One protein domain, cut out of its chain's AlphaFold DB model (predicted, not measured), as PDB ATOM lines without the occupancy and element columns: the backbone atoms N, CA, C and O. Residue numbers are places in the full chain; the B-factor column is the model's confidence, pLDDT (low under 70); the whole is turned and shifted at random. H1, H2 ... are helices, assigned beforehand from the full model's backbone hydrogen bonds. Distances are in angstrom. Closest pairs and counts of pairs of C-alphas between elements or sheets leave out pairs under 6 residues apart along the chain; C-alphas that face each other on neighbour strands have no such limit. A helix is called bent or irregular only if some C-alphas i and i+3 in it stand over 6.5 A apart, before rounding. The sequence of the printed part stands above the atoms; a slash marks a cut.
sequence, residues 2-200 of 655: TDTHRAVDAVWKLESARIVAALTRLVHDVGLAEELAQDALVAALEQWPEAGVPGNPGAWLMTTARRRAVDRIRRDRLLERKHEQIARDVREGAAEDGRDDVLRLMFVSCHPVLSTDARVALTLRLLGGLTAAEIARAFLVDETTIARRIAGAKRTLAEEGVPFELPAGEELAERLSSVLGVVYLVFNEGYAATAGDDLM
ATOM      1  N   THR A   2     -45.327  32.506 -14.836       61.28
ATOM      2  CA  THR A   2     -45.370  31.460 -15.887       61.28
ATOM      3  C   THR A   2     -46.711  31.332 -16.617       61.28
ATOM      4  O   THR A   2     -46.722  30.913 -17.771       61.28
ATOM      5  N   ASP A   3     -47.825  31.705 -15.982       79.25
ATOM      6  CA  ASP A   3     -49.162  31.603 -16.584       79.25
ATOM      7  C   ASP A   3     -49.428  32.718 -17.613       79.25
ATOM      8  O   ASP A   3     -49.843  32.454 -18.738       79.25
ATOM      9  N   THR A   4     -49.048  33.960 -17.292       83.25
ATOM     10  CA  THR A   4     -49.152  35.107 -18.210       83.25
ATOM     11  C   THR A   4     -48.283  34.932 -19.455       83.25
ATOM     12  O   THR A   4     -48.741  35.221 -20.551       83.25
ATOM     13  N   HIS A   5     -47.057  34.411 -19.318       83.62
ATOM     14  CA  HIS A   5     -46.185  34.147 -20.472       83.62
ATOM     15  C   HIS A   5     -46.783  33.082 -21.402       83.62
ATOM     16  O   HIS A   5     -46.815  33.275 -22.612       83.62
ATOM     17  N   ARG A   6     -47.348  31.998 -20.847       84.69
ATOM     18  CA  ARG A   6     -48.072  31.000 -21.649       84.69
ATOM     19  C   ARG A   6     -49.305  31.584 -22.334       84.69
ATOM     20  O   ARG A   6     -49.586  31.224 -23.474       84.69
ATOM     21  N   ALA A   7     -50.034  32.471 -21.658       86.12
ATOM     22  CA  ALA A   7     -51.175  33.164 -22.246       86.12
ATOM     23  C   ALA A   7     -50.744  34.067 -23.413       86.12
ATOM     24  O   ALA A   7     -51.381  34.042 -24.462       86.12
ATOM     25  N   VAL A   8     -49.643  34.809 -23.260       87.56
ATOM     26  CA  VAL A   8     -49.056  35.632 -24.327       87.56
ATOM     27  C   VAL A   8     -48.667  34.770 -25.529       87.56
ATOM     28  O   VAL A   8     -49.094  35.074 -26.639       87.56
ATOM     29  N   ASP A   9     -47.945  33.667 -25.319       85.00
ATOM     30  CA  ASP A   9     -47.548  32.754 -26.399       85.00
ATOM     31  C   ASP A   9     -48.761  32.156 -27.127       85.00
ATOM     32  O   ASP A   9     -48.785  32.078 -28.358       85.00
ATOM     33  N   ALA A  10     -49.791  31.743 -26.380       85.75
ATOM     34  CA  ALA A  10     -51.009  31.176 -26.951       85.75
ATOM     35  C   ALA A  10     -51.786  32.209 -27.780       85.75
ATOM     36  O   ALA A  10     -52.199  31.914 -28.900       85.75
ATOM     37  N   VAL A  11     -51.950  33.429 -27.255       89.19
ATOM     38  CA  VAL A  11     -52.591  34.536 -27.977       89.19
ATOM     39  C   VAL A  11     -51.786  34.889 -29.222       89.19
ATOM     40  O   VAL A  11     -52.367  35.056 -30.291       89.19
ATOM     41  N   TRP A  12     -50.459  34.964 -29.114       88.88
ATOM     42  CA  TRP A  12     -49.600  35.280 -30.247       88.88
ATOM     43  C   TRP A  12     -49.757  34.256 -31.372       88.88
ATOM     44  O   TRP A  12     -50.014  34.647 -32.507       88.88
ATOM     45  N   LYS A  13     -49.717  32.953 -31.066       82.62
ATOM     46  CA  LYS A  13     -49.931  31.887 -32.066       82.62
ATOM     47  C   LYS A  13     -51.300  31.959 -32.756       82.62
ATOM     48  O   LYS A  13     -51.433  31.525 -33.899       82.62
ATOM     49  N   LEU A  14     -52.320  32.492 -32.083       82.75
ATOM     50  CA  LEU A  14     -53.667  32.638 -32.643       82.75
ATOM     51  C   LEU A  14     -53.836  33.918 -33.474       82.75
ATOM     52  O   LEU A  14     -54.517  33.890 -34.498       82.75
ATOM     53  N   GLU A  15     -53.219  35.024 -33.056       87.94
ATOM     54  CA  GLU A  15     -53.512  36.363 -33.583       87.94
ATOM     55  C   GLU A  15     -52.409  36.939 -34.486       87.94
ATOM     56  O   GLU A  15     -52.680  37.867 -35.255       87.94
ATOM     57  N   SER A  16     -51.179  36.402 -34.448       88.31
ATOM     58  CA  SER A  16     -50.021  36.976 -35.154       88.31
ATOM     59  C   SER A  16     -50.279  37.168 -36.644       88.31
ATOM     60  O   SER A  16     -49.991  38.234 -37.179       88.31
ATOM     61  N   ALA A  17     -50.884  36.175 -37.303       90.44
ATOM     62  CA  ALA A  17     -51.180  36.223 -38.729       90.44
ATOM     63  C   ALA A  17     -52.084  37.413 -39.083       90.44
ATOM     64  O   ALA A  17     -51.804  38.141 -40.031       90.44
ATOM     65  N   ARG A  18     -53.143  37.644 -38.293       90.38
ATOM     66  CA  ARG A  18     -54.090  38.748 -38.515       90.38
ATOM     67  C   ARG A  18     -53.435  40.098 -38.250       90.38
ATOM     68  O   ARG A  18     -53.654  41.036 -39.010       90.38
ATOM     69  N   ILE A  19     -52.625  40.191 -37.193       91.38
ATOM     70  CA  ILE A  19     -51.901  41.416 -36.830       91.38
ATOM     71  C   ILE A  19     -50.891  41.781 -37.913       91.38
ATOM     72  O   ILE A  19     -50.944  42.890 -38.437       91.38
ATOM     73  N   VAL A  20     -50.011  40.849 -38.284       93.31
ATOM     74  CA  VAL A  20     -48.994  41.081 -39.315       93.31
ATOM     75  C   VAL A  20     -49.659  41.428 -40.640       93.31
ATOM     76  O   VAL A  20     -49.282  42.421 -41.244       93.31
ATOM     77  N   ALA A  21     -50.690  40.695 -41.064       91.38
ATOM     78  CA  ALA A  21     -51.374  40.962 -42.325       91.38
ATOM     79  C   ALA A  21     -51.989  42.373 -42.386       91.38
ATOM     80  O   ALA A  21     -51.779  43.104 -43.357       91.38
ATOM     81  N   ALA A  22     -52.680  42.793 -41.322       89.88
ATOM     82  CA  ALA A  22     -53.266  44.129 -41.238       89.88
ATOM     83  C   ALA A  22     -52.200  45.239 -41.233       89.88
ATOM     84  O   ALA A  22     -52.424  46.324 -41.774       89.88
ATOM     85  N   LEU A  23     -51.040  44.985 -40.618       90.88
ATOM     86  CA  LEU A  23     -49.914  45.916 -40.618       90.88
ATOM     87  C   LEU A  23     -49.212  45.961 -41.974       90.88
ATOM     88  O   LEU A  23     -48.888  47.055 -42.424       90.88
ATOM     89  N   THR A  24     -49.044  44.828 -42.658       90.88
ATOM     90  CA  THR A  24     -48.479  44.779 -44.013       90.88
ATOM     91  C   THR A  24     -49.323  45.602 -44.973       90.88
ATOM     92  O   THR A  24     -48.771  46.359 -45.761       90.88
ATOM     93  N   ARG A  25     -50.655  45.553 -44.860       88.25
ATOM     94  CA  ARG A  25     -51.535  46.436 -45.638       88.25
ATOM     95  C   ARG A  25     -51.282  47.923 -45.373       88.25
ATOM     96  O   ARG A  25     -51.453  48.736 -46.269       88.25
ATOM     97  N   LEU A  26     -50.916  48.281 -44.143       85.69
ATOM     98  CA  LEU A  26     -50.704  49.667 -43.729       85.69
ATOM     99  C   LEU A  26     -49.321  50.209 -44.122       85.69
ATOM    100  O   LEU A  26     -49.204  51.390 -44.444       85.69
ATOM    101  N   VAL A  27     -48.278  49.379 -44.034       87.25
ATOM    102  CA  VAL A  27     -46.883  49.803 -44.263       87.25
ATOM    103  C   VAL A  27     -46.302  49.312 -45.590       87.25
ATOM    104  O   VAL A  27     -45.218  49.747 -45.955       87.25
ATOM    105  N   HIS A  28     -47.013  48.437 -46.308       85.50
ATOM    106  CA  HIS A  28     -46.614  47.814 -47.579       85.50
ATOM    107  C   HIS A  28     -45.264  47.076 -47.546       85.50
ATOM    108  O   HIS A  28     -44.653  46.849 -48.582       85.50
ATOM    109  N   ASP A  29     -44.821  46.656 -46.359       88.81
ATOM    110  CA  ASP A  29     -43.580  45.914 -46.143       88.81
ATOM    111  C   ASP A  29     -43.807  44.847 -45.062       88.81
ATOM    112  O   ASP A  29     -44.183  45.150 -43.926       88.81
ATOM    113  N   VAL A  30     -43.602  43.577 -45.423       91.69
ATOM    114  CA  VAL A  30     -43.827  42.427 -44.530       91.69
ATOM    115  C   VAL A  30     -42.821  42.385 -43.380       91.69
ATOM    116  O   VAL A  30     -43.167  41.970 -42.272       91.69
ATOM    117  N   GLY A  31     -41.571  42.778 -43.632       90.25
ATOM    118  CA  GLY A  31     -40.530  42.807 -42.614       90.25
ATOM    119  C   GLY A  31     -40.845  43.846 -41.549       90.25
ATOM    120  O   GLY A  31     -40.931  43.504 -40.370       90.25
ATOM    121  N   LEU A  32     -41.136  45.074 -41.977       90.31
ATOM    122  CA  LEU A  32     -41.513  46.164 -41.082       90.31
ATOM    123  C   LEU A  32     -42.813  45.862 -40.324       90.31
ATOM    124  O   LEU A  32     -42.928  46.157 -39.134       90.31
ATOM    125  N   ALA A  33     -43.799  45.253 -40.988       92.69
ATOM    126  CA  ALA A  33     -45.045  44.844 -40.349       92.69
ATOM    127  C   ALA A  33     -44.818  43.831 -39.217       92.69
ATOM    128  O   ALA A  33     -45.416  43.961 -38.147       92.69
ATOM    129  N   GLU A  34     -43.950  42.836 -39.427       93.31
ATOM    130  CA  GLU A  34     -43.627  41.854 -38.392       93.31
ATOM    131  C   GLU A  34     -42.838  42.476 -37.234       93.31
ATOM    132  O   GLU A  34     -43.165  42.188 -36.084       93.31
ATOM    133  N   GLU A  35     -41.885  43.374 -37.495       92.31
ATOM    134  CA  GLU A  35     -41.162  44.108 -36.444       92.31
ATOM    135  C   GLU A  35     -42.123  44.900 -35.543       92.31
ATOM    136  O   GLU A  35     -42.106  44.759 -34.320       92.31
ATOM    137  N   LEU A  36     -43.051  45.655 -36.140       94.00
ATOM    138  CA  LEU A  36     -44.064  46.419 -35.402       94.00
ATOM    139  C   LEU A  36     -45.010  45.520 -34.588       94.00
ATOM    140  O   LEU A  36     -45.471  45.900 -33.507       94.00
ATOM    141  N   ALA A  37     -45.307  44.326 -35.102       93.25
ATOM    142  CA  ALA A  37     -46.099  43.334 -34.392       93.25
ATOM    143  C   ALA A  37     -45.315  42.725 -33.211       93.25
ATOM    144  O   ALA A  37     -45.886  42.540 -32.134       93.25
ATOM    145  N   GLN A  38     -44.013  42.466 -33.372       92.25
ATOM    146  CA  GLN A  38     -43.130  42.012 -32.290       92.25
ATOM    147  C   GLN A  38     -42.994  43.073 -31.191       92.25
ATOM    148  O   GLN A  38     -43.074  42.731 -30.016       92.25
ATOM    149  N   ASP A  39     -42.909  44.360 -31.528       93.75
ATOM    150  CA  ASP A  39     -42.914  45.425 -30.517       93.75
ATOM    151  C   ASP A  39     -44.200  45.396 -29.668       93.75
ATOM    152  O   ASP A  39     -44.186  45.650 -28.457       93.75
ATOM    153  N   ALA A  40     -45.353  45.113 -30.290       93.44
ATOM    154  CA  ALA A  40     -46.621  44.944 -29.574       93.44
ATOM    155  C   ALA A  40     -46.606  43.727 -28.643       93.44
ATOM    156  O   ALA A  40     -47.122  43.822 -27.529       93.44
ATOM    157  N   LEU A  41     -45.966  42.633 -29.061       92.38
ATOM    158  CA  LEU A  41     -45.739  41.461 -28.221       92.38
ATOM    159  C   LEU A  41     -44.834  41.785 -27.021       92.38
ATOM    160  O   LEU A  41     -45.174  41.423 -25.897       92.38
ATOM    161  N   VAL A  42     -43.739  42.524 -27.228       94.00
ATOM    162  CA  VAL A  42     -42.851  42.984 -26.144       94.00
ATOM    163  C   VAL A  42     -43.628  43.826 -25.130       94.00
ATOM    164  O   VAL A  42     -43.555  43.569 -23.933       94.00
ATOM    165  N   ALA A  43     -44.474  44.750 -25.595       93.19
ATOM    166  CA  ALA A  43     -45.323  45.536 -24.697       93.19
ATOM    167  C   ALA A  43     -46.302  44.673 -23.885       93.19
ATOM    168  O   ALA A  43     -46.575  44.987 -22.728       93.19
ATOM    169  N   ALA A  44     -46.844  43.597 -24.465       92.75
ATOM    170  CA  ALA A  44     -47.685  42.656 -23.724       92.75
ATOM    171  C   ALA A  44     -46.883  41.905 -22.649       92.75
ATOM    172  O   ALA A  44     -47.358  41.772 -21.521       92.75
ATOM    173  N   LEU A  45     -45.665  41.459 -22.978       92.56
ATOM    174  CA  LEU A  45     -44.763  40.779 -22.041       92.56
ATOM    175  C   LEU A  45     -44.343  41.675 -20.870       92.56
ATOM    176  O   LEU A  45     -44.163  41.171 -19.767       92.56
ATOM    177  N   GLU A  46     -44.230  42.983 -21.087       92.81
ATOM    178  CA  GLU A  46     -43.927  43.956 -20.034       92.81
ATOM    179  C   GLU A  46     -45.161  44.300 -19.184       92.81
ATOM    180  O   GLU A  46     -45.077  44.343 -17.962       92.81
ATOM    181  N   GLN A  47     -46.323  44.529 -19.810       92.31
ATOM    182  CA  GLN A  47     -47.480  45.127 -19.128       92.31
ATOM    183  C   GLN A  47     -48.446  44.108 -18.514       92.31
ATOM    184  O   GLN A  47     -49.014  44.357 -17.451       92.31
ATOM    185  N   TRP A  48     -48.678  42.962 -19.158       94.19
ATOM    186  CA  TRP A  48     -49.673  41.990 -18.680       94.19
ATOM    187  C   TRP A  48     -49.286  41.275 -17.377       94.19
ATOM    188  O   TRP A  48     -50.200  40.913 -16.633       94.19
ATOM    189  N   PRO A  49     -47.996  41.042 -17.045       92.12
ATOM    190  CA  PRO A  49     -47.637  40.474 -15.746       92.12
ATOM    191  C   PRO A  49     -48.086  41.328 -14.557       92.12
ATOM    192  O   PRO A  49     -48.419  40.762 -13.518       92.12
ATOM    193  N   GLU A  50     -48.116  42.654 -14.716       90.12
ATOM    194  CA  GLU A  50     -48.522  43.598 -13.669       90.12
ATOM    195  C   GLU A  50     -50.017  43.943 -13.742       90.12
ATOM    196  O   GLU A  50     -50.704  43.940 -12.724       90.12
ATOM    197  N   ALA A  51     -50.541  44.207 -14.945       88.69
ATOM    198  CA  ALA A  51     -51.915  44.674 -15.153       88.69
ATOM    199  C   ALA A  51     -52.951  43.548 -15.344       88.69
ATOM    200  O   ALA A  51     -54.155  43.808 -15.349       88.69
ATOM    201  N   GLY A  52     -52.496  42.304 -15.513       89.62
ATOM    202  CA  GLY A  52     -53.328  41.171 -15.910       89.62
ATOM    203  C   GLY A  52     -53.552  41.086 -17.426       89.62
ATOM    204  O   GLY A  52     -53.338  42.039 -18.176       89.62
ATOM    205  N   VAL A  53     -53.983  39.908 -17.893       90.38
ATOM    206  CA  VAL A  53     -54.302  39.671 -19.311       90.38
ATOM    207  C   VAL A  53     -55.619  40.387 -19.664       90.38
ATOM    208  O   VAL A  53     -56.623  40.151 -18.985       90.38
ATOM    209  N   PRO A  54     -55.665  41.239 -20.709       91.12
ATOM    210  CA  PRO A  54     -56.888  41.930 -21.120       91.12
ATOM    211  C   PRO A  54     -58.027  40.968 -21.491       91.12
ATOM    212  O   PRO A  54     -57.782  39.878 -21.996       91.12
ATOM    213  N   GLY A  55     -59.287  41.401 -21.353       86.75
ATOM    214  CA  GLY A  55     -60.454  40.585 -21.736       86.75
ATOM    215  C   GLY A  55     -60.536  40.250 -23.236       86.75
ATOM    216  O   GLY A  55     -61.127  39.241 -23.609       86.75
ATOM    217  N   ASN A  56     -59.910  41.063 -24.096       89.75
ATOM    218  CA  ASN A  56     -59.668  40.746 -25.507       89.75
ATOM    219  C   ASN A  56     -58.185  41.004 -25.854       89.75
ATOM    220  O   ASN A  56     -57.829  42.107 -26.288       89.75
ATOM    221  N   PRO A  57     -57.309  40.005 -25.640       90.88
ATOM    222  CA  PRO A  57     -55.868  40.132 -25.856       90.88
ATOM    223  C   PRO A  57     -55.488  40.456 -27.308       90.88
ATOM    224  O   PRO A  57     -54.605  41.280 -27.547       90.88
ATOM    225  N   GLY A  58     -56.182  39.855 -28.282       88.62
ATOM    226  CA  GLY A  58     -55.920  40.062 -29.710       88.62
ATOM    227  C   GLY A  58     -56.225  41.489 -30.165       88.62
ATOM    228  O   GLY A  58     -55.394  42.132 -30.809       88.62
ATOM    229  N   ALA A  59     -57.375  42.039 -29.758       89.31
ATOM    230  CA  ALA A  59     -57.724  43.430 -30.048       89.31
ATOM    231  C   ALA A  59     -56.743  44.420 -29.400       89.31
ATOM    232  O   ALA A  59     -56.412  45.449 -30.001       89.31
ATOM    233  N   TRP A  60     -56.247  44.103 -28.198       94.81
ATOM    234  CA  TRP A  60     -55.223  44.900 -27.526       94.81
ATOM    235  C   TRP A  60     -53.917  44.914 -28.329       94.81
ATOM    236  O   TRP A  60     -53.424  45.992 -28.661       94.81
ATOM    237  N   LEU A  61     -53.406  43.741 -28.722       93.12
ATOM    238  CA  LEU A  61     -52.181  43.619 -29.522       93.12
ATOM    239  C   LEU A  61     -52.304  44.350 -30.863       93.12
ATOM    240  O   LEU A  61     -51.433  45.147 -31.205       93.12
ATOM    241  N   MET A  62     -53.410  44.145 -31.584       91.50
ATOM    242  CA  MET A  62     -53.694  44.836 -32.845       91.50
ATOM    243  C   MET A  62     -53.685  46.362 -32.673       91.50
ATOM    244  O   MET A  62     -53.077  47.084 -33.464       91.50
ATOM    245  N   THR A  63     -54.340  46.866 -31.625       92.62
ATOM    246  CA  THR A  63     -54.404  48.306 -31.342       92.62
ATOM    247  C   THR A  63     -53.022  48.869 -31.030       92.62
ATOM    248  O   THR A  63     -52.638  49.903 -31.583       92.62
ATOM    249  N   THR A  64     -52.261  48.191 -30.169       93.56
ATOM    250  CA  THR A  64     -50.898  48.581 -29.799       93.56
ATOM    251  C   THR A  64     -49.975  48.591 -31.019       93.56
ATOM    252  O   THR A  64     -49.265  49.574 -31.242       93.56
ATOM    253  N   ALA A  65     -50.034  47.558 -31.861       92.50
ATOM    254  CA  ALA A  65     -49.217  47.467 -33.067       92.50
ATOM    255  C   ALA A  65     -49.581  48.549 -34.099       92.50
ATOM    256  O   ALA A  65     -48.702  49.220 -34.639       92.50
ATOM    257  N   ARG A  66     -50.880  48.807 -34.316       89.25
ATOM    258  CA  ARG A  66     -51.348  49.863 -35.230       89.25
ATOM    259  C   ARG A  66     -50.904  51.252 -34.778       89.25
ATOM    260  O   ARG A  66     -50.506  52.059 -35.615       89.25
ATOM    261  N   ARG A  67     -50.943  51.543 -33.472       90.06
ATOM    262  CA  ARG A  67     -50.428  52.815 -32.926       90.06
ATOM    263  C   ARG A  67     -48.948  52.990 -33.258       90.06
ATOM    264  O   ARG A  67     -48.582  54.016 -33.823       90.06
ATOM    265  N   ARG A  68     -48.132  51.958 -33.023       89.94
ATOM    266  CA  ARG A  68     -46.703  51.981 -33.372       89.94
ATOM    267  C   ARG A  68     -46.457  52.179 -34.863       89.94
ATOM    268  O   ARG A  68     -45.599  52.979 -35.226       89.94
ATOM    269  N   ALA A  69     -47.231  51.511 -35.716       87.81
ATOM    270  CA  ALA A  69     -47.145  51.681 -37.163       87.81
ATOM    271  C   ALA A  69     -47.439  53.125 -37.589       87.81
ATOM    272  O   ALA A  69     -46.677  53.724 -38.344       87.81
ATOM    273  N   VAL A  70     -48.501  53.728 -37.048       86.38
ATOM    274  CA  VAL A  70     -48.841  55.135 -37.305       86.38
ATOM    275  C   VAL A  70     -47.739  56.072 -36.810       86.38
ATOM    276  O   VAL A  70     -47.371  57.004 -37.524       86.38
ATOM    277  N   ASP A  71     -47.177  55.830 -35.626       85.88
ATOM    278  CA  ASP A  71     -46.092  56.648 -35.078       85.88
ATOM    279  C   ASP A  71     -44.796  56.526 -35.892       85.88
ATOM    280  O   ASP A  71     -44.057  57.502 -36.029       85.88
ATOM    281  N   ARG A  72     -44.516  55.350 -36.465       83.31
ATOM    282  CA  ARG A  72     -43.407  55.128 -37.406       83.31
ATOM    283  C   ARG A  72     -43.629  55.903 -38.703       83.31
ATOM    284  O   ARG A  72     -42.789  56.721 -39.060       83.31
ATOM    285  N   ILE A  73     -44.795  55.734 -39.329       80.81
ATOM    286  CA  ILE A  73     -45.182  56.443 -40.557       80.81
ATOM    287  C   ILE A  73     -45.104  57.964 -40.363       80.81
ATOM    288  O   ILE A  73     -44.619  58.683 -41.234       80.81
ATOM    289  N   ARG A  74     -45.570  58.475 -39.217       79.88
ATOM    290  CA  ARG A  74     -45.468  59.901 -38.877       79.88
ATOM    291  C   ARG A  74     -44.019  60.365 -38.784       79.88
ATOM    292  O   ARG A  74     -43.734  61.464 -39.245       79.88
ATOM    293  N   ARG A  75     -43.125  59.554 -38.204       78.25
ATOM    294  CA  ARG A  75     -41.687  59.853 -38.109       78.25
ATOM    295  C   ARG A  75     -41.009  59.863 -39.480       78.25
ATOM    296  O   ARG A  75     -40.302  60.822 -39.767       78.25
ATOM    297  N   ASP A  76     -41.283  58.879 -40.336       71.31
ATOM    298  CA  ASP A  76     -40.733  58.828 -41.702       71.31
ATOM    299  C   ASP A  76     -41.221  59.990 -42.565       71.31
ATOM    300  O   ASP A  76     -40.446  60.657 -43.239       71.31
ATOM    301  N   ARG A  77     -42.506  60.337 -42.474       66.19
ATOM    302  CA  ARG A  77     -43.060  61.473 -43.223       66.19
ATOM    303  C   ARG A  77     -42.649  62.832 -42.672       66.19
ATOM    304  O   ARG A  77     -42.684  63.813 -43.415       66.19
ATOM    305  N   LEU A  78     -42.239  62.917 -41.404       59.56
ATOM    306  CA  LEU A  78     -41.605  64.127 -40.876       59.56
ATOM    307  C   LEU A  78     -40.259  64.393 -41.573       59.56
ATOM    308  O   LEU A  78     -39.876  65.555 -41.696       59.56
ATOM    309  N   LEU A  79     -39.594  63.336 -42.059       56.69
ATOM    310  CA  LEU A  79     -38.375  63.413 -42.863       56.69
ATOM    311  C   LEU A  79     -38.657  63.737 -44.347       56.69
ATOM    312  O   LEU A  79     -37.768  64.269 -45.003       56.69
ATOM    313  N   GLU A  80     -39.878  63.515 -44.861       56.16
ATOM    314  CA  GLU A  80     -40.166  63.579 -46.314       56.16
ATOM    315  C   GLU A  80     -41.312  64.530 -46.762       56.16
ATOM    316  O   GLU A  80     -41.516  64.734 -47.950       56.16
ATOM    317  N   ARG A  81     -42.058  65.157 -45.838       47.16
ATOM    318  CA  ARG A  81     -43.182  66.115 -46.043       47.16
ATOM    319  C   ARG A  81     -43.996  66.019 -47.360       47.16
ATOM    320  O   ARG A  81     -43.711  66.715 -48.331       47.16
ATOM    321  N   LYS A  82     -45.205  65.447 -47.254       47.12
ATOM    322  CA  LYS A  82     -46.504  66.159 -47.413       47.12
ATOM    323  C   LYS A  82     -47.657  65.276 -46.904       47.12
ATOM    324  O   LYS A  82     -47.754  64.104 -47.242       47.12
ATOM    325  N   HIS A  83     -48.503  65.837 -46.039       51.84
ATOM    326  CA  HIS A  83     -49.585  65.156 -45.318       51.84
ATOM    327  C   HIS A  83     -50.953  65.636 -45.800       51.84
ATOM    328  O   HIS A  83     -51.130  66.838 -45.944       51.84
ATOM    329  N   GLU A  84     -51.892  64.695 -45.964       51.91
ATOM    330  CA  GLU A  84     -53.278  64.758 -45.440       51.91
ATOM    331  C   GLU A  84     -54.121  63.553 -45.902       51.91
ATOM    332  O   GLU A  84     -54.971  63.082 -45.150       51.91
ATOM    333  N   GLN A  85     -53.820  62.971 -47.069       52.38
ATOM    334  CA  GLN A  85     -54.642  61.909 -47.671       52.38
ATOM    335  C   GLN A  85     -54.595  60.576 -46.894       52.38
ATOM    336  O   GLN A  85     -55.623  60.014 -46.541       52.38
ATOM    337  N   ILE A  86     -53.401  60.117 -46.511       52.84
ATOM    338  CA  ILE A  86     -53.215  58.762 -45.961       52.84
ATOM    339  C   ILE A  86     -53.777  58.628 -44.532       52.84
ATOM    340  O   ILE A  86     -54.179  57.551 -44.109       52.84
ATOM    341  N   ALA A  87     -53.853  59.725 -43.768       51.16
ATOM    342  CA  ALA A  87     -54.452  59.703 -42.432       51.16
ATOM    343  C   ALA A  87     -55.985  59.521 -42.460       51.16
ATOM    344  O   ALA A  87     -56.542  59.076 -41.454       51.16
ATOM    345  N   ARG A  88     -56.653  59.850 -43.581       48.69
ATOM    346  CA  ARG A  88     -58.077  59.544 -43.805       48.69
ATOM    347  C   ARG A  88     -58.276  58.068 -44.141       48.69
ATOM    348  O   ARG A  88     -59.047  57.421 -43.438       48.69
ATOM    349  N   ASP A  89     -57.479  57.511 -45.053       53.03
ATOM    350  CA  ASP A  89     -57.558  56.086 -45.425       53.03
ATOM    351  C   ASP A  89     -57.330  55.150 -44.216       53.03
ATOM    352  O   ASP A  89     -58.030  54.153 -44.037       53.03
ATOM    353  N   VAL A  90     -56.422  55.517 -43.297       53.22
ATOM    354  CA  VAL A  90     -56.171  54.777 -42.037       53.22
ATOM    355  C   VAL A  90     -57.370  54.803 -41.073       53.22
ATOM    356  O   VAL A  90     -57.547  53.871 -40.282       53.22
ATOM    357  N   ARG A  91     -58.173  55.876 -41.085       48.44
ATOM    358  CA  ARG A  91     -59.347  56.034 -40.208       48.44
ATOM    359  C   ARG A  91     -60.580  55.329 -40.767       48.44
ATOM    360  O   ARG A  91     -61.387  54.847 -39.976       48.44
ATOM    361  N   GLU A  92     -60.701  55.263 -42.090       44.19
ATOM    362  CA  GLU A  92     -61.873  54.732 -42.797       44.19
ATOM    363  C   GLU A  92     -61.766  53.228 -43.127       44.19
ATOM    364  O   GLU A  92     -62.790  52.553 -43.171       44.19
ATOM    365  N   GLY A  93     -60.563  52.640 -43.208       45.97
ATOM    366  CA  GLY A  93     -60.349  51.196 -43.447       45.97
ATOM    367  C   GLY A  93     -60.720  50.244 -42.291       45.97
ATOM    368  O   GLY A  93     -60.206  49.127 -42.208       45.97
ATOM    369  N   ALA A  94     -61.563  50.681 -41.351       43.47
ATOM    370  CA  ALA A  94     -61.928  49.947 -40.136       43.47
ATOM    371  C   ALA A  94     -63.079  48.933 -40.318       43.47
ATOM    372  O   ALA A  94     -63.457  48.290 -39.340       43.47
ATOM    373  N   ALA A  95     -63.619  48.772 -41.531       42.19
ATOM    374  CA  ALA A  95     -64.827  47.977 -41.779       42.19
ATOM    375  C   ALA A  95     -64.680  46.835 -42.808       42.19
ATOM    376  O   ALA A  95     -65.691  46.258 -43.198       42.19
ATOM    377  N   GLU A  96     -63.464  46.472 -43.231       46.50
ATOM    378  CA  GLU A  96     -63.259  45.323 -44.131       46.50
ATOM    379  C   GLU A  96     -62.839  44.056 -43.373       46.50
ATOM    380  O   GLU A  96     -62.037  44.098 -42.435       46.50
ATOM    381  N   ASP A  97     -63.414  42.922 -43.780       54.53
ATOM    382  CA  ASP A  97     -63.210  41.595 -43.203       54.53
ATOM    383  C   ASP A  97     -61.723  41.207 -43.333       54.53
ATOM    384  O   ASP A  97     -61.258  40.813 -44.398       54.53
ATOM    385  N   GLY A  98     -60.940  41.331 -42.251       62.59
ATOM    386  CA  GLY A  98     -59.485  41.071 -42.229       62.59
ATOM    387  C   GLY A  98     -59.062  39.630 -42.567       62.59
ATOM    388  O   GLY A  98     -57.909  39.257 -42.365       62.59
ATOM    389  N   ARG A  99     -60.000  38.805 -43.039       68.00
ATOM    390  CA  ARG A  99     -59.777  37.503 -43.668       68.00
ATOM    391  C   ARG A  99     -58.974  37.635 -44.962       68.00
ATOM    392  O   ARG A  99     -58.006  36.897 -45.138       68.00
ATOM    393  N   ASP A 100     -59.294  38.619 -45.797       81.00
ATOM    394  CA  ASP A 100     -58.607  38.818 -47.078       81.00
ATOM    395  C   ASP A 100     -57.133  39.188 -46.888       81.00
ATOM    396  O   ASP A 100     -56.275  38.723 -47.635       81.00
ATOM    397  N   ASP A 101     -56.807  39.951 -45.841       88.25
ATOM    398  CA  ASP A 101     -55.422  40.312 -45.528       88.25
ATOM    399  C   ASP A 101     -54.585  39.066 -45.187       88.25
ATOM    400  O   ASP A 101     -53.437  38.942 -45.616       88.25
ATOM    401  N   VAL A 102     -55.145  38.106 -44.442       89.62
ATOM    402  CA  VAL A 102     -54.435  36.862 -44.098       89.62
ATOM    403  C   VAL A 102     -54.181  36.016 -45.344       89.62
ATOM    404  O   VAL A 102     -53.093  35.456 -45.488       89.62
ATOM    405  N   LEU A 103     -55.145  35.960 -46.268       90.31
ATOM    406  CA  LEU A 103     -54.969  35.280 -47.550       90.31
ATOM    407  C   LEU A 103     -53.857  35.937 -48.386       90.31
ATOM    408  O   LEU A 103     -52.980  35.239 -48.897       90.31
ATOM    409  N   ARG A 104     -53.828  37.276 -48.458       91.69
ATOM    410  CA  ARG A 104     -52.732  38.029 -49.100       91.69
ATOM    411  C   ARG A 104     -51.385  37.703 -48.459       91.69
ATOM    412  O   ARG A 104     -50.415  37.430 -49.164       91.69
ATOM    413  N   LEU A 105     -51.323  37.647 -47.127       93.25
ATOM    414  CA  LEU A 105     -50.099  37.301 -46.404       93.25
ATOM    415  C   LEU A 105     -49.623  35.873 -46.707       93.25
ATOM    416  O   LEU A 105     -48.416  35.659 -46.839       93.25
ATOM    417  N   MET A 106     -50.535  34.906 -46.856       93.19
ATOM    418  CA  MET A 106     -50.188  33.548 -47.293       93.19
ATOM    419  C   MET A 106     -49.559  33.549 -48.692       93.19
ATOM    420  O   MET A 106     -48.510  32.929 -48.877       93.19
ATOM    421  N   PHE A 107     -50.143  34.274 -49.652       93.25
ATOM    422  CA  PHE A 107     -49.595  34.365 -51.009       93.25
ATOM    423  C   PHE A 107     -48.220  35.027 -51.046       93.25
ATOM    424  O   PHE A 107     -47.308  34.487 -51.671       93.25
ATOM    425  N   VAL A 108     -48.042  36.137 -50.330       93.38
ATOM    426  CA  VAL A 108     -46.747  36.826 -50.245       93.38
ATOM    427  C   VAL A 108     -45.695  35.940 -49.570       93.38
ATOM    428  O   VAL A 108     -44.581  35.807 -50.072       93.38
ATOM    429  N   SER A 109     -46.053  35.241 -48.488       93.69
ATOM    430  CA  SER A 109     -45.133  34.320 -47.798       93.69
ATOM    431  C   SER A 109     -44.737  33.113 -48.658       93.69
ATOM    432  O   SER A 109     -43.658  32.552 -48.479       93.69
ATOM    433  N   CYS A 110     -45.595  32.727 -49.607       93.94
ATOM    434  CA  CYS A 110     -45.377  31.628 -50.548       93.94
ATOM    435  C   CYS A 110     -44.986  32.105 -51.958       93.94
ATOM    436  O   CYS A 110     -45.097  31.329 -52.914       93.94
ATOM    437  N   HIS A 111     -44.531  33.351 -52.118       92.19
ATOM    438  CA  HIS A 111     -44.171  33.904 -53.423       92.19
ATOM    439  C   HIS A 111     -43.005  33.096 -54.055       92.19
ATOM    440  O   HIS A 111     -42.023  32.819 -53.371       92.19
ATOM    441  N   PRO A 112     -43.067  32.714 -55.347       90.00
ATOM    442  CA  PRO A 112     -42.083  31.883 -56.042       90.00
ATOM    443  C   PRO A 112     -40.715  32.554 -56.221       90.00
ATOM    444  O   PRO A 112     -39.748  31.859 -56.507       90.00
ATOM    445  N   VAL A 113     -40.609  33.873 -56.006       92.81
ATOM    446  CA  VAL A 113     -39.302  34.559 -55.902       92.81
ATOM    447  C   VAL A 113     -38.476  34.041 -54.719       92.81
ATOM    448  O   VAL A 113     -37.253  34.129 -54.708       92.81
ATOM    449  N   LEU A 114     -39.149  33.470 -53.717       94.69
ATOM    450  CA  LEU A 114     -38.523  32.847 -52.568       94.69
ATOM    451  C   LEU A 114     -38.239  31.373 -52.850       94.69
ATOM    452  O   LEU A 114     -39.075  30.634 -53.379       94.69
ATOM    453  N   SER A 115     -37.081  30.901 -52.389       95.12
ATOM    454  CA  SER A 115     -36.786  29.467 -52.371       95.12
ATOM    455  C   SER A 115     -37.821  28.704 -51.533       95.12
ATOM    456  O   SER A 115     -38.438  29.252 -50.619       95.12
ATOM    457  N   THR A 116     -38.022  27.414 -51.810       93.25
ATOM    458  CA  THR A 116     -38.959  26.562 -51.048       93.25
ATOM    459  C   THR A 116     -38.689  26.611 -49.544       93.25
ATOM    460  O   THR A 116     -39.603  26.843 -48.757       93.25
ATOM    461  N   ASP A 117     -37.423  26.497 -49.159       93.50
ATOM    462  CA  ASP A 117     -36.965  26.607 -47.776       93.50
ATOM    463  C   ASP A 117     -37.337  27.950 -47.132       93.50
ATOM    464  O   ASP A 117     -37.756  27.995 -45.971       93.50
ATOM    465  N   ALA A 118     -37.189  29.049 -47.878       95.75
ATOM    466  CA  ALA A 118     -37.567  30.382 -47.427       95.75
ATOM    467  C   ALA A 118     -39.088  30.520 -47.278       95.75
ATOM    468  O   ALA A 118     -39.538  31.025 -46.251       95.75
ATOM    469  N   ARG A 119     -39.873  30.006 -48.237       96.06
ATOM    470  CA  ARG A 119     -41.345  29.999 -48.173       96.06
ATOM    471  C   ARG A 119     -41.856  29.260 -46.940       96.06
ATOM    472  O   ARG A 119     -42.713  29.775 -46.225       96.06
ATOM    473  N   VAL A 120     -41.300  28.083 -46.650       94.56
ATOM    474  CA  VAL A 120     -41.658  27.275 -45.473       94.56
ATOM    475  C   VAL A 120     -41.337  28.018 -44.178       94.56
ATOM    476  O   VAL A 120     -42.212  28.183 -43.327       94.56
ATOM    477  N   ALA A 121     -40.103  28.511 -44.037       95.19
ATOM    478  CA  ALA A 121     -39.671  29.207 -42.827       95.19
ATOM    479  C   ALA A 121     -40.466  30.501 -42.590       95.19
ATOM    480  O   ALA A 121     -40.903  30.761 -41.469       95.19
ATOM    481  N   LEU A 122     -40.695  31.292 -43.644       95.94
ATOM    482  CA  LEU A 122     -41.454  32.536 -43.561       95.94
ATOM    483  C   LEU A 122     -42.932  32.273 -43.244       95.94
ATOM    484  O   LEU A 122     -43.494  32.945 -42.384       95.94
ATOM    485  N   THR A 123     -43.539  31.251 -43.853       94.56
ATOM    486  CA  THR A 123     -44.935  30.877 -43.583       94.56
ATOM    487  C   THR A 123     -45.125  30.429 -42.134       94.56
ATOM    488  O   THR A 123     -46.019  30.921 -41.448       94.56
ATOM    489  N   LEU A 124     -44.252  29.560 -41.618       92.81
ATOM    490  CA  LEU A 124     -44.303  29.130 -40.215       92.81
ATOM    491  C   LEU A 124     -44.070  30.285 -39.236       92.81
ATOM    492  O   LEU A 124     -44.691  30.328 -38.175       92.81
ATOM    493  N   ARG A 125     -43.205  31.240 -39.595       94.00
ATOM    494  CA  ARG A 125     -42.939  32.422 -38.775       94.00
ATOM    495  C   ARG A 125     -44.135  33.372 -38.730       94.00
ATOM    496  O   ARG A 125     -44.573  33.743 -37.645       94.00
ATOM    497  N   LEU A 126     -44.642  33.782 -39.891       92.56
ATOM    498  CA  LEU A 126     -45.647  34.841 -39.996       92.56
ATOM    499  C   LEU A 126     -47.063  34.323 -39.737       92.56
ATOM    500  O   LEU A 126     -47.814  34.924 -38.969       92.56
ATOM    501  N   LEU A 127     -47.417  33.197 -40.359       90.88
ATOM    502  CA  LEU A 127     -48.755  32.626 -40.259       90.88
ATOM    503  C   LEU A 127     -48.847  31.678 -39.070       90.88
ATOM    504  O   LEU A 127     -49.860  31.698 -38.377       90.88
ATOM    505  N   GLY A 128     -47.803  30.878 -38.828       85.44
ATOM    506  CA  GLY A 128     -47.741  29.933 -37.708       85.44
ATOM    507  C   GLY A 128     -47.421  30.557 -36.350       85.44
ATOM    508  O   GLY A 128     -47.715  29.963 -35.317       85.44
ATOM    509  N   GLY A 129     -46.824  31.751 -36.332       86.19
ATOM    510  CA  GLY A 129     -46.395  32.403 -35.094       86.19
ATOM    511  C   GLY A 129     -45.228  31.693 -34.400       86.19
ATOM    512  O   GLY A 129     -44.962  31.971 -33.231       86.19
ATOM    513  N   LEU A 130     -44.525  30.783 -35.092       89.31
ATOM    514  CA  LEU A 130     -43.383  30.066 -34.529       89.31
ATOM    515  C   LEU A 130     -42.156  30.983 -34.413       89.31
ATOM    516  O   LEU A 130     -41.899  31.874 -35.229       89.31
ATOM    517  N   THR A 131     -41.347  30.733 -33.394       89.88
ATOM    518  CA  THR A 131     -40.013  31.325 -33.232       89.88
ATOM    519  C   THR A 131     -38.987  30.675 -34.162       89.88
ATOM    520  O   THR A 131     -39.157  29.535 -34.597       89.88
ATOM    521  N   ALA A 132     -37.885  31.380 -34.447       92.00
ATOM    522  CA  ALA A 132     -36.770  30.803 -35.202       92.00
ATOM    523  C   ALA A 132     -36.236  29.533 -34.518       92.00
ATOM    524  O   ALA A 132     -36.009  28.534 -35.195       92.00
ATOM    525  N   ALA A 133     -36.148  29.538 -33.184       90.12
ATOM    526  CA  ALA A 133     -35.771  28.382 -32.379       90.12
ATOM    527  C   ALA A 133     -36.739  27.192 -32.529       90.12
ATOM    528  O   ALA A 133     -36.302  26.049 -32.660       90.12
ATOM    529  N   GLU A 134     -38.059  27.427 -32.512       87.56
ATOM    530  CA  GLU A 134     -39.056  26.365 -32.729       87.56
ATOM    531  C   GLU A 134     -38.944  25.763 -34.129       87.56
ATOM    532  O   GLU A 134     -38.942  24.540 -34.257       87.56
ATOM    533  N   ILE A 135     -38.798  26.598 -35.162       91.25
ATOM    534  CA  ILE A 135     -38.622  26.139 -36.545       91.25
ATOM    535  C   ILE A 135     -37.303  25.364 -36.677       91.25
ATOM    536  O   ILE A 135     -37.286  24.267 -37.222       91.25
ATOM    537  N   ALA A 136     -36.204  25.874 -36.125       90.00
ATOM    538  CA  ALA A 136     -34.894  25.227 -36.170       90.00
ATOM    539  C   ALA A 136     -34.921  23.825 -35.554       90.00
ATOM    540  O   ALA A 136     -34.512  22.857 -36.197       90.00
ATOM    541  N   ARG A 137     -35.518  23.688 -34.362       85.50
ATOM    542  CA  ARG A 137     -35.760  22.380 -33.733       85.50
ATOM    543  C   ARG A 137     -36.634  21.480 -34.602       85.50
ATOM    544  O   ARG A 137     -36.354  20.294 -34.730       85.50
ATOM    545  N   ALA A 138     -37.677  22.039 -35.211       84.00
ATOM    546  CA  ALA A 138     -38.621  21.289 -36.028       84.00
ATOM    547  C   ALA A 138     -38.058  20.822 -37.375       84.00
ATOM    548  O   ALA A 138     -38.674  19.948 -37.969       84.00
ATOM    549  N   PHE A 139     -36.924  21.355 -37.838       84.81
ATOM    550  CA  PHE A 139     -36.227  20.929 -39.062       84.81
ATOM    551  C   PHE A 139     -34.814  20.373 -38.794       84.81
ATOM    552  O   PHE A 139     -34.115  20.022 -39.739       84.81
ATOM    553  N   LEU A 140     -34.399  20.275 -37.523       85.44
ATOM    554  CA  LEU A 140     -33.055  19.858 -37.088       85.44
ATOM    555  C   LEU A 140     -31.919  20.631 -37.770       85.44
ATOM    556  O   LEU A 140     -30.905  20.066 -38.176       85.44
ATOM    557  N   VAL A 141     -32.093  21.944 -37.883       91.75
ATOM    558  CA  VAL A 141     -31.075  22.867 -38.391       91.75
ATOM    559  C   VAL A 141     -30.720  23.892 -37.321       91.75
ATOM    560  O   VAL A 141     -31.428  24.043 -36.329       91.75
ATOM    561  N   ASP A 142     -29.620  24.611 -37.522       93.69
ATOM    562  CA  ASP A 142     -29.187  25.652 -36.594       93.69
ATOM    563  C   ASP A 142     -30.142  26.865 -36.588       93.69
ATOM    564  O   ASP A 142     -30.636  27.302 -37.635       93.69
ATOM    565  N   GLU A 143     -30.376  27.442 -35.406       95.88
ATOM    566  CA  GLU A 143     -31.277  28.590 -35.231       95.88
ATOM    567  C   GLU A 143     -30.839  29.808 -36.048       95.88
ATOM    568  O   GLU A 143     -31.675  30.467 -36.674       95.88
ATOM    569  N   THR A 144     -29.533  30.072 -36.138       96.62
ATOM    570  CA  THR A 144     -29.007  31.192 -36.928       96.62
ATOM    571  C   THR A 144     -29.251  30.996 -38.423       96.62
ATOM    572  O   THR A 144     -29.457  31.974 -39.148       96.62
ATOM    573  N   THR A 145     -29.305  29.743 -38.890       96.12
ATOM    574  CA  THR A 145     -29.629  29.413 -40.286       96.12
ATOM    575  C   THR A 145     -31.077  29.768 -40.598       96.12
ATOM    576  O   THR A 145     -31.343  30.416 -41.613       96.12
ATOM    577  N   ILE A 146     -32.012  29.417 -39.711       97.12
ATOM    578  CA  ILE A 146     -33.425  29.790 -39.856       97.12
ATOM    579  C   ILE A 146     -33.622  31.300 -39.737       97.12
ATOM    580  O   ILE A 146     -34.309  31.886 -40.574       97.12
ATOM    581  N   ALA A 147     -32.995  31.951 -38.755       96.25
ATOM    582  CA  ALA A 147     -33.093  33.399 -38.585       96.25
ATOM    583  C   ALA A 147     -32.601  34.147 -39.837       96.25
ATOM    584  O   ALA A 147     -33.302  35.015 -40.361       96.25
ATOM    585  N   ARG A 148     -31.441  33.752 -40.385       97.25
ATOM    586  CA  ARG A 148     -30.898  34.314 -41.632       97.25
ATOM    587  C   ARG A 148     -31.816  34.055 -42.821       97.25
ATOM    588  O   ARG A 148     -31.995  34.943 -43.648       97.25
ATOM    589  N   ARG A 149     -32.404  32.861 -42.903       97.06
ATOM    590  CA  ARG A 149     -33.337  32.477 -43.969       97.06
ATOM    591  C   ARG A 149     -34.609  33.324 -43.943       97.06
ATOM    592  O   ARG A 149     -35.011  33.820 -44.988       97.06
ATOM    593  N   ILE A 150     -35.199  33.540 -42.767       96.69
ATOM    594  CA  ILE A 150     -36.379  34.401 -42.590       96.69
ATOM    595  C   ILE A 150     -36.042  35.857 -42.932       96.69
ATOM    596  O   ILE A 150     -36.780  36.496 -43.678       96.69
ATOM    597  N   ALA A 151     -34.929  36.384 -42.411       96.00
ATOM    598  CA  ALA A 151     -34.502  37.757 -42.680       96.00
ATOM    599  C   ALA A 151     -34.201  37.982 -44.172       96.00
ATOM    600  O   ALA A 151     -34.616  38.987 -44.743       96.00
ATOM    601  N   GLY A 152     -33.522  37.024 -44.812       96.88
ATOM    602  CA  GLY A 152     -33.265  37.035 -46.250       96.88
ATOM    603  C   GLY A 152     -34.557  37.015 -47.061       96.88
ATOM    604  O   GLY A 152     -34.710  37.836 -47.952       96.88
ATOM    605  N   ALA A 153     -35.518  36.159 -46.698       96.88
ATOM    606  CA  ALA A 153     -36.809  36.083 -47.379       96.88
ATOM    607  C   ALA A 153     -37.571  37.417 -47.341       96.88
ATOM    608  O   ALA A 153     -38.048  37.880 -48.371       96.88
ATOM    609  N   LYS A 154     -37.641  38.064 -46.170       95.56
ATOM    610  CA  LYS A 154     -38.274  39.387 -46.023       95.56
ATOM    611  C   LYS A 154     -37.586  40.444 -46.881       95.56
ATOM    612  O   LYS A 154     -38.267  41.205 -47.557       95.56
ATOM    613  N   ARG A 155     -36.249  40.456 -46.887       95.50
ATOM    614  CA  ARG A 155     -35.466  41.389 -47.704       95.50
ATOM    615  C   ARG A 155     -35.727  41.184 -49.194       95.50
ATOM    616  O   ARG A 155     -36.017  42.155 -49.872       95.50
ATOM    617  N   THR A 156     -35.708  39.940 -49.669       96.38
ATOM    618  CA  THR A 156     -36.008  39.622 -51.071       96.38
ATOM    619  C   THR A 156     -37.411  40.079 -51.463       96.38
ATOM    620  O   THR A 156     -37.573  40.667 -52.521       96.38
ATOM    621  N   LEU A 157     -38.429  39.877 -50.616       94.31
ATOM    622  CA  LEU A 157     -39.782  40.371 -50.908       94.31
ATOM    623  C   LEU A 157     -39.838  41.902 -51.043       94.31
ATOM    624  O   LEU A 157     -40.558  42.400 -51.907       94.31
ATOM    625  N   ALA A 158     -39.097  42.628 -50.201       91.12
ATOM    626  CA  ALA A 158     -39.031  44.087 -50.236       91.12
ATOM    627  C   ALA A 158     -38.237  44.609 -51.448       91.12
ATOM    628  O   ALA A 158     -38.699  45.516 -52.132       91.12
ATOM    629  N   GLU A 159     -37.075  44.017 -51.741       92.75
ATOM    630  CA  GLU A 159     -36.222  44.369 -52.889       92.75
ATOM    631  C   GLU A 159     -36.938  44.139 -54.228       92.75
ATOM    632  O   GLU A 159     -36.825  44.955 -55.139       92.75
ATOM    633  N   GLU A 160     -37.718  43.062 -54.325       92.69
ATOM    634  CA  GLU A 160     -38.487  42.696 -55.522       92.69
ATOM    635  C   GLU A 160     -39.846  43.414 -55.604       92.69
ATOM    636  O   GLU A 160     -40.584  43.236 -56.572       92.69
ATOM    637  N   GLY A 161     -40.202  44.215 -54.592       87.00
ATOM    638  CA  GLY A 161     -41.431  45.009 -54.580       87.00
ATOM    639  C   GLY A 161     -42.710  44.176 -54.698       87.00
ATOM    640  O   GLY A 161     -43.644  44.586 -55.387       87.00
ATOM    641  N   VAL A 162     -42.758  42.999 -54.062       88.56
ATOM    642  CA  VAL A 162     -43.907  42.084 -54.175       88.56
ATOM    643  C   VAL A 162     -45.181  42.759 -53.636       88.56
ATOM    644  O   VAL A 162     -45.226  43.103 -52.451       88.56
ATOM    645  N   PRO A 163     -46.238  42.925 -54.456       85.50
ATOM    646  CA  PRO A 163     -47.442  43.637 -54.040       85.50
ATOM    647  C   PRO A 163     -48.251  42.846 -53.003       85.50
ATOM    648  O   PRO A 163     -48.385  41.622 -53.079       85.50
ATOM    649  N   PHE A 164     -48.846  43.558 -52.040       87.12
ATOM    650  CA  PHE A 164     -49.761  42.986 -51.043       87.12
ATOM    651  C   PHE A 164     -51.213  42.993 -51.550       87.12
ATOM    652  O   PHE A 164     -52.093  43.680 -51.020       87.12
ATOM    653  N   GLU A 165     -51.463  42.229 -52.610       83.56
ATOM    654  CA  GLU A 165     -52.745  42.177 -53.317       83.56
ATOM    655  C   GLU A 165     -53.219  40.732 -53.511       83.56
ATOM    656  O   GLU A 165     -52.443  39.782 -53.394       83.56
ATOM    657  N   LEU A 166     -54.522  40.553 -53.754       82.56
ATOM    658  CA  LEU A 166     -55.054  39.240 -54.107       82.56
ATOM    659  C   LEU A 166     -54.840  39.000 -55.608       82.56
ATOM    660  O   LEU A 166     -55.310  39.811 -56.407       82.56
ATOM    661  N   PRO A 167     -54.181  37.897 -56.002       81.50
ATOM    662  CA  PRO A 167     -54.030  37.548 -57.406       81.50
ATOM    663  C   PRO A 167     -55.403  37.242 -58.022       81.50
ATOM    664  O   PRO A 167     -56.262  36.629 -57.382       81.50
ATOM    665  N   ALA A 168     -55.605  37.651 -59.274       78.12
ATOM    666  CA  ALA A 168     -56.844  37.435 -60.019       78.12
ATOM    667  C   ALA A 168     -56.630  36.480 -61.204       78.12
ATOM    668  O   ALA A 168     -55.517  36.314 -61.701       78.12
ATOM    669  N   GLY A 169     -57.712  35.857 -61.680       77.75
ATOM    670  CA  GLY A 169     -57.682  35.015 -62.879       77.75
ATOM    671  C   GLY A 169     -56.746  33.808 -62.753       77.75
ATOM    672  O   GLY A 169     -56.778  33.093 -61.753       77.75
ATOM    673  N   GLU A 170     -55.927  33.565 -63.778       74.94
ATOM    674  CA  GLU A 170     -55.018  32.409 -63.838       74.94
ATOM    675  C   GLU A 170     -53.878  32.480 -62.810       74.94
ATOM    676  O   GLU A 170     -53.449  31.440 -62.303       74.94
ATOM    677  N   GLU A 171     -53.449  33.685 -62.413       83.31
ATOM    678  CA  GLU A 171     -52.400  33.863 -61.401       83.31
ATOM    679  C   GLU A 171     -52.830  33.281 -60.045       83.31
ATOM    680  O   GLU A 171     -52.021  32.695 -59.325       83.31
ATOM    681  N   LEU A 172     -54.124  33.359 -59.712       84.81
ATOM    682  CA  LEU A 172     -54.658  32.790 -58.475       84.81
ATOM    683  C   LEU A 172     -54.365  31.288 -58.369       84.81
ATOM    684  O   LEU A 172     -53.995  30.815 -57.295       84.81
ATOM    685  N   ALA A 173     -54.500  30.543 -59.469       83.31
ATOM    686  CA  ALA A 173     -54.297  29.098 -59.474       83.31
ATOM    687  C   ALA A 173     -52.828  28.726 -59.212       83.31
ATOM    688  O   ALA A 173     -52.548  27.840 -58.399       83.31
ATOM    689  N   GLU A 174     -51.883  29.429 -59.841       84.06
ATOM    690  CA  GLU A 174     -50.448  29.202 -59.639       84.06
ATOM    691  C   GLU A 174     -50.020  29.545 -58.204       84.06
ATOM    692  O   GLU A 174     -49.360  28.751 -57.523       84.06
ATOM    693  N   ARG A 175     -50.461  30.705 -57.701       88.00
ATOM    694  CA  ARG A 175     -50.172  31.161 -56.334       88.00
ATOM    695  C   ARG A 175     -50.752  30.208 -55.299       88.00
ATOM    696  O   ARG A 175     -50.069  29.857 -54.337       88.00
ATOM    697  N   LEU A 176     -51.981  29.746 -55.516       91.69
ATOM    698  CA  LEU A 176     -52.629  28.772 -54.646       91.69
ATOM    699  C   LEU A 176     -51.892  27.433 -54.658       91.69
ATOM    700  O   LEU A 176     -51.655  26.873 -53.591       91.69
ATOM    701  N   SER A 177     -51.449  26.957 -55.823       90.25
ATOM    702  CA  SER A 177     -50.625  25.746 -55.928       90.25
ATOM    703  C   SER A 177     -49.338  25.853 -55.096       90.25
ATOM    704  O   SER A 177     -49.007  24.929 -54.347       90.25
ATOM    705  N   SER A 178     -48.662  27.010 -55.135       91.06
ATOM    706  CA  SER A 178     -47.489  27.295 -54.293       91.06
ATOM    707  C   SER A 178     -47.816  27.209 -52.795       91.06
ATOM    708  O   SER A 178     -47.108  26.528 -52.050       91.06
ATOM    709  N   VAL A 179     -48.913  27.839 -52.353       94.69
ATOM    710  CA  VAL A 179     -49.361  27.798 -50.948       94.69
ATOM    711  C   VAL A 179     -49.671  26.364 -50.510       94.69
ATOM    712  O   VAL A 179     -49.178  25.917 -49.474       94.69
ATOM    713  N   LEU A 180     -50.438  25.618 -51.309       95.81
ATOM    714  CA  LEU A 180     -50.781  24.224 -51.024       95.81
ATOM    715  C   LEU A 180     -49.524  23.351 -50.912       95.81
ATOM    716  O   LEU A 180     -49.414  22.551 -49.983       95.81
ATOM    717  N   GLY A 181     -48.553  23.547 -51.809       94.44
ATOM    718  CA  GLY A 181     -47.262  22.861 -51.770       94.44
ATOM    719  C   GLY A 181     -46.485  23.120 -50.480       94.44
ATOM    720  O   GLY A 181     -45.974  22.179 -49.876       94.44
ATOM    721  N   VAL A 182     -46.432  24.373 -50.018       95.06
ATOM    722  CA  VAL A 182     -45.759  24.740 -48.760       95.06
ATOM    723  C   VAL A 182     -46.465  24.120 -47.555       95.06
ATOM    724  O   VAL A 182     -45.805  23.504 -46.718       95.06
ATOM    725  N   VAL A 183     -47.796  24.225 -47.477       96.00
ATOM    726  CA  VAL A 183     -48.582  23.637 -46.377       96.00
ATOM    727  C   VAL A 183     -48.397  22.119 -46.332       96.00
ATOM    728  O   VAL A 183     -48.156  21.559 -45.261       96.00
ATOM    729  N   TYR A 184     -48.438  21.447 -47.484       96.12
ATOM    730  CA  TYR A 184     -48.244  20.002 -47.540       96.12
ATOM    731  C   TYR A 184     -46.808  19.579 -47.215       96.12
ATOM    732  O   TYR A 184     -46.608  18.549 -46.577       96.12
ATOM    733  N   LEU A 185     -45.799  20.371 -47.589       94.19
ATOM    734  CA  LEU A 185     -44.408  20.113 -47.211       94.19
ATOM    735  C   LEU A 185     -44.235  20.167 -45.689       94.19
ATOM    736  O   LEU A 185     -43.663  19.241 -45.115       94.19
ATOM    737  N   VAL A 186     -44.787  21.193 -45.032       93.25
ATOM    738  CA  VAL A 186     -44.792  21.287 -43.560       93.25
ATOM    739  C   VAL A 186     -45.477  20.065 -42.948       93.25
ATOM    740  O   VAL A 186     -44.957  19.480 -41.996       93.25
ATOM    741  N   PHE A 187     -46.618  19.650 -43.505       95.50
ATOM    742  CA  PHE A 187     -47.318  18.459 -43.034       95.50
ATOM    743  C   PHE A 187     -46.468  17.193 -43.181       95.50
ATOM    744  O   PHE A 187     -46.377  16.419 -42.229       95.50
ATOM    745  N   ASN A 188     -45.837  16.985 -44.340       92.12
ATOM    746  CA  ASN A 188     -45.029  15.800 -44.624       92.12
ATOM    747  C   ASN A 188     -43.811  15.711 -43.706       92.12
ATOM    748  O   ASN A 188     -43.584  14.648 -43.136       92.12
ATOM    749  N   GLU A 189     -43.098  16.821 -43.485       89.94
ATOM    750  CA  GLU A 189     -41.982  16.854 -42.531       89.94
ATOM    751  C   GLU A 189     -42.456  16.566 -41.095       89.94
ATOM    752  O   GLU A 189     -41.744  15.947 -40.304       89.94
ATOM    753  N   GLY A 190     -43.685  16.962 -40.752       89.19
ATOM    754  CA  GLY A 190     -44.317  16.571 -39.495       89.19
ATOM    755  C   GLY A 190     -44.691  15.087 -39.424       89.19
ATOM    756  O   GLY A 190     -44.518  14.445 -38.391       89.19
ATOM    757  N   TYR A 191     -45.239  14.533 -40.502       87.50
ATOM    758  CA  TYR A 191     -45.893  13.221 -40.511       87.50
ATOM    759  C   TYR A 191     -44.926  12.051 -40.757       87.50
ATOM    760  O   TYR A 191     -45.176  10.916 -40.333       87.50
ATOM    761  N   ALA A 192     -43.819  12.319 -41.441       84.19
ATOM    762  CA  ALA A 192     -42.711  11.401 -41.656       84.19
ATOM    763  C   ALA A 192     -41.407  12.205 -41.573       84.19
ATOM    764  O   ALA A 192     -40.949  12.759 -42.569       84.19
ATOM    765  N   ALA A 193     -40.849  12.308 -40.365       81.50
ATOM    766  CA  ALA A 193     -39.686  13.151 -40.116       81.50
ATOM    767  C   ALA A 193     -38.477  12.664 -40.928       81.50
ATOM    768  O   ALA A 193     -38.033  11.524 -40.765       81.50
ATOM    769  N   THR A 194     -37.912  13.542 -41.761       77.19
ATOM    770  CA  THR A 194     -36.827  13.188 -42.694       77.19
ATOM    771  C   THR A 194     -35.552  12.741 -41.964       77.19
ATOM    772  O   THR A 194     -34.775  11.928 -42.469       77.19
ATOM    773  N   ALA A 195     -35.338  13.258 -40.753       72.31
ATOM    774  CA  ALA A 195     -34.181  12.963 -39.918       72.31
ATOM    775  C   ALA A 195     -34.525  13.028 -38.421       72.31
ATOM    776  O   ALA A 195     -35.542  13.600 -38.020       72.31
ATOM    777  N   GLY A 196     -33.623  12.492 -37.598       73.25
ATOM    778  CA  GLY A 196     -33.743  12.456 -36.140       73.25
ATOM    779  C   GLY A 196     -34.199  11.102 -35.600       73.25
ATOM    780  O   GLY A 196     -34.244  10.107 -36.331       73.25
ATOM    781  N   ASP A 197     -34.502  11.094 -34.303       68.00
ATOM    782  CA  ASP A 197     -34.850   9.883 -33.554       68.00
ATOM    783  C   ASP A 197     -36.354   9.572 -33.599       68.00
ATOM    784  O   ASP A 197     -36.748   8.406 -33.639       68.00
ATOM    785  N   ASP A 198     -37.195  10.610 -33.647       72.62
ATOM    786  CA  ASP A 198     -38.650  10.470 -33.696       72.62
ATOM    787  C   ASP A 198     -39.159  10.184 -35.120       72.62
ATOM    788  O   ASP A 198     -38.699  10.760 -36.106       72.62
ATOM    789  N   LEU A 199     -40.185   9.331 -35.232       76.56
ATOM    790  CA  LEU A 199     -40.856   9.039 -36.508       76.56
ATOM    791  C   LEU A 199     -41.701  10.222 -37.015       76.56
ATOM    792  O   LEU A 199     -41.894  10.388 -38.219       76.56
ATOM    793  N   MET A 200     -42.250  11.019 -36.095       83.31
ATOM    794  CA  MET A 200     -43.148  12.135 -36.398       83.31
ATOM    795  C   MET A 200     -42.854  13.336 -35.501       83.31
ATOM    796  O   MET A 200     -42.429  13.181 -34.361       83.31
TER     797      MET A 200
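AT A GLANCE: This is residues 2 to 200 of the 655 residues of the protein "Sigma-70 family RNA polymerase sigma factor" of Streptomyces griseocarneus (UniProt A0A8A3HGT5). Two all-helix lobes sit side by side: H1, sharply bent, packs with H2 and H3 in one, with H4 alongside H3, and in the other H7, H8 and H9 pack round short H6. H5 bridges them, touching H1b, H6 and H9, and H2 meets H8. The 199 printed residues hold nine named helices, H1 to H9 in chain order, and no named strand. The whole is compact, with a radius of gyration of the C-alphas of 17.8 A and spans of 56 by 49 by 30 A.

IN THESE COORDINATES: H1, residues 2 to 27, begins at C-alpha 2 (-45.370, 31.460, -15.887). By its hydrogen bonds it was assigned as one helix, but it is bent: C-alphas 14 and 17 are 7.5 A apart, between arms H1a, residues 2 to 14, and H1b, residues 17 to 27. H2, residues 30 to 51, is 30.6 A long; H3, residues 57 to 80, 34.9 A. H4 is residues 85 to 95, H5 99 to 109, H6 116 to 126, H7 132 to 139 and H8 143 to 159. H9, residues 170 to 191, is 31.6 A long and ends at C-alpha 191 (-45.893, 13.221, -40.511).

HOW THE PARTS SIT: Closest C-alphas are quoted. H1b touches H2 at Leu 23 and Ala 33, 5.0 A, H3 at Ile 19 and Met 62, 5.5 A, and H5 at Ala 21 and Asp 101, 5.2 A. H3 and H4 are near each other. H2 touches H8 at Gly 31 and Lys 154, 5.3 A. H6 is about perpendicular to H8, 87 degrees, touching at Leu 122 and Ile 150, 5.5 A, and to H9, 83 degrees, touching at Val 120 and Val 182, 5.8 A. H7 touches H8 at Ala 136 and Glu 143, 5.0 A. Every O i to N i+4 pair is within hydrogen-bond range in H1a, H1b, H3, H5, H6, H7 and H8; in H2 16 of 18 are, in H4 4 of 7, in H9 17 of 18.

THE WHOLE: The C-alphas of Lys 82 and Asp 197, the two farthest apart, are 59.1 A apart. The printed part has no cut and no long link. The model's pLDDT is under 70 at residues 2, 77 to 99 and 197.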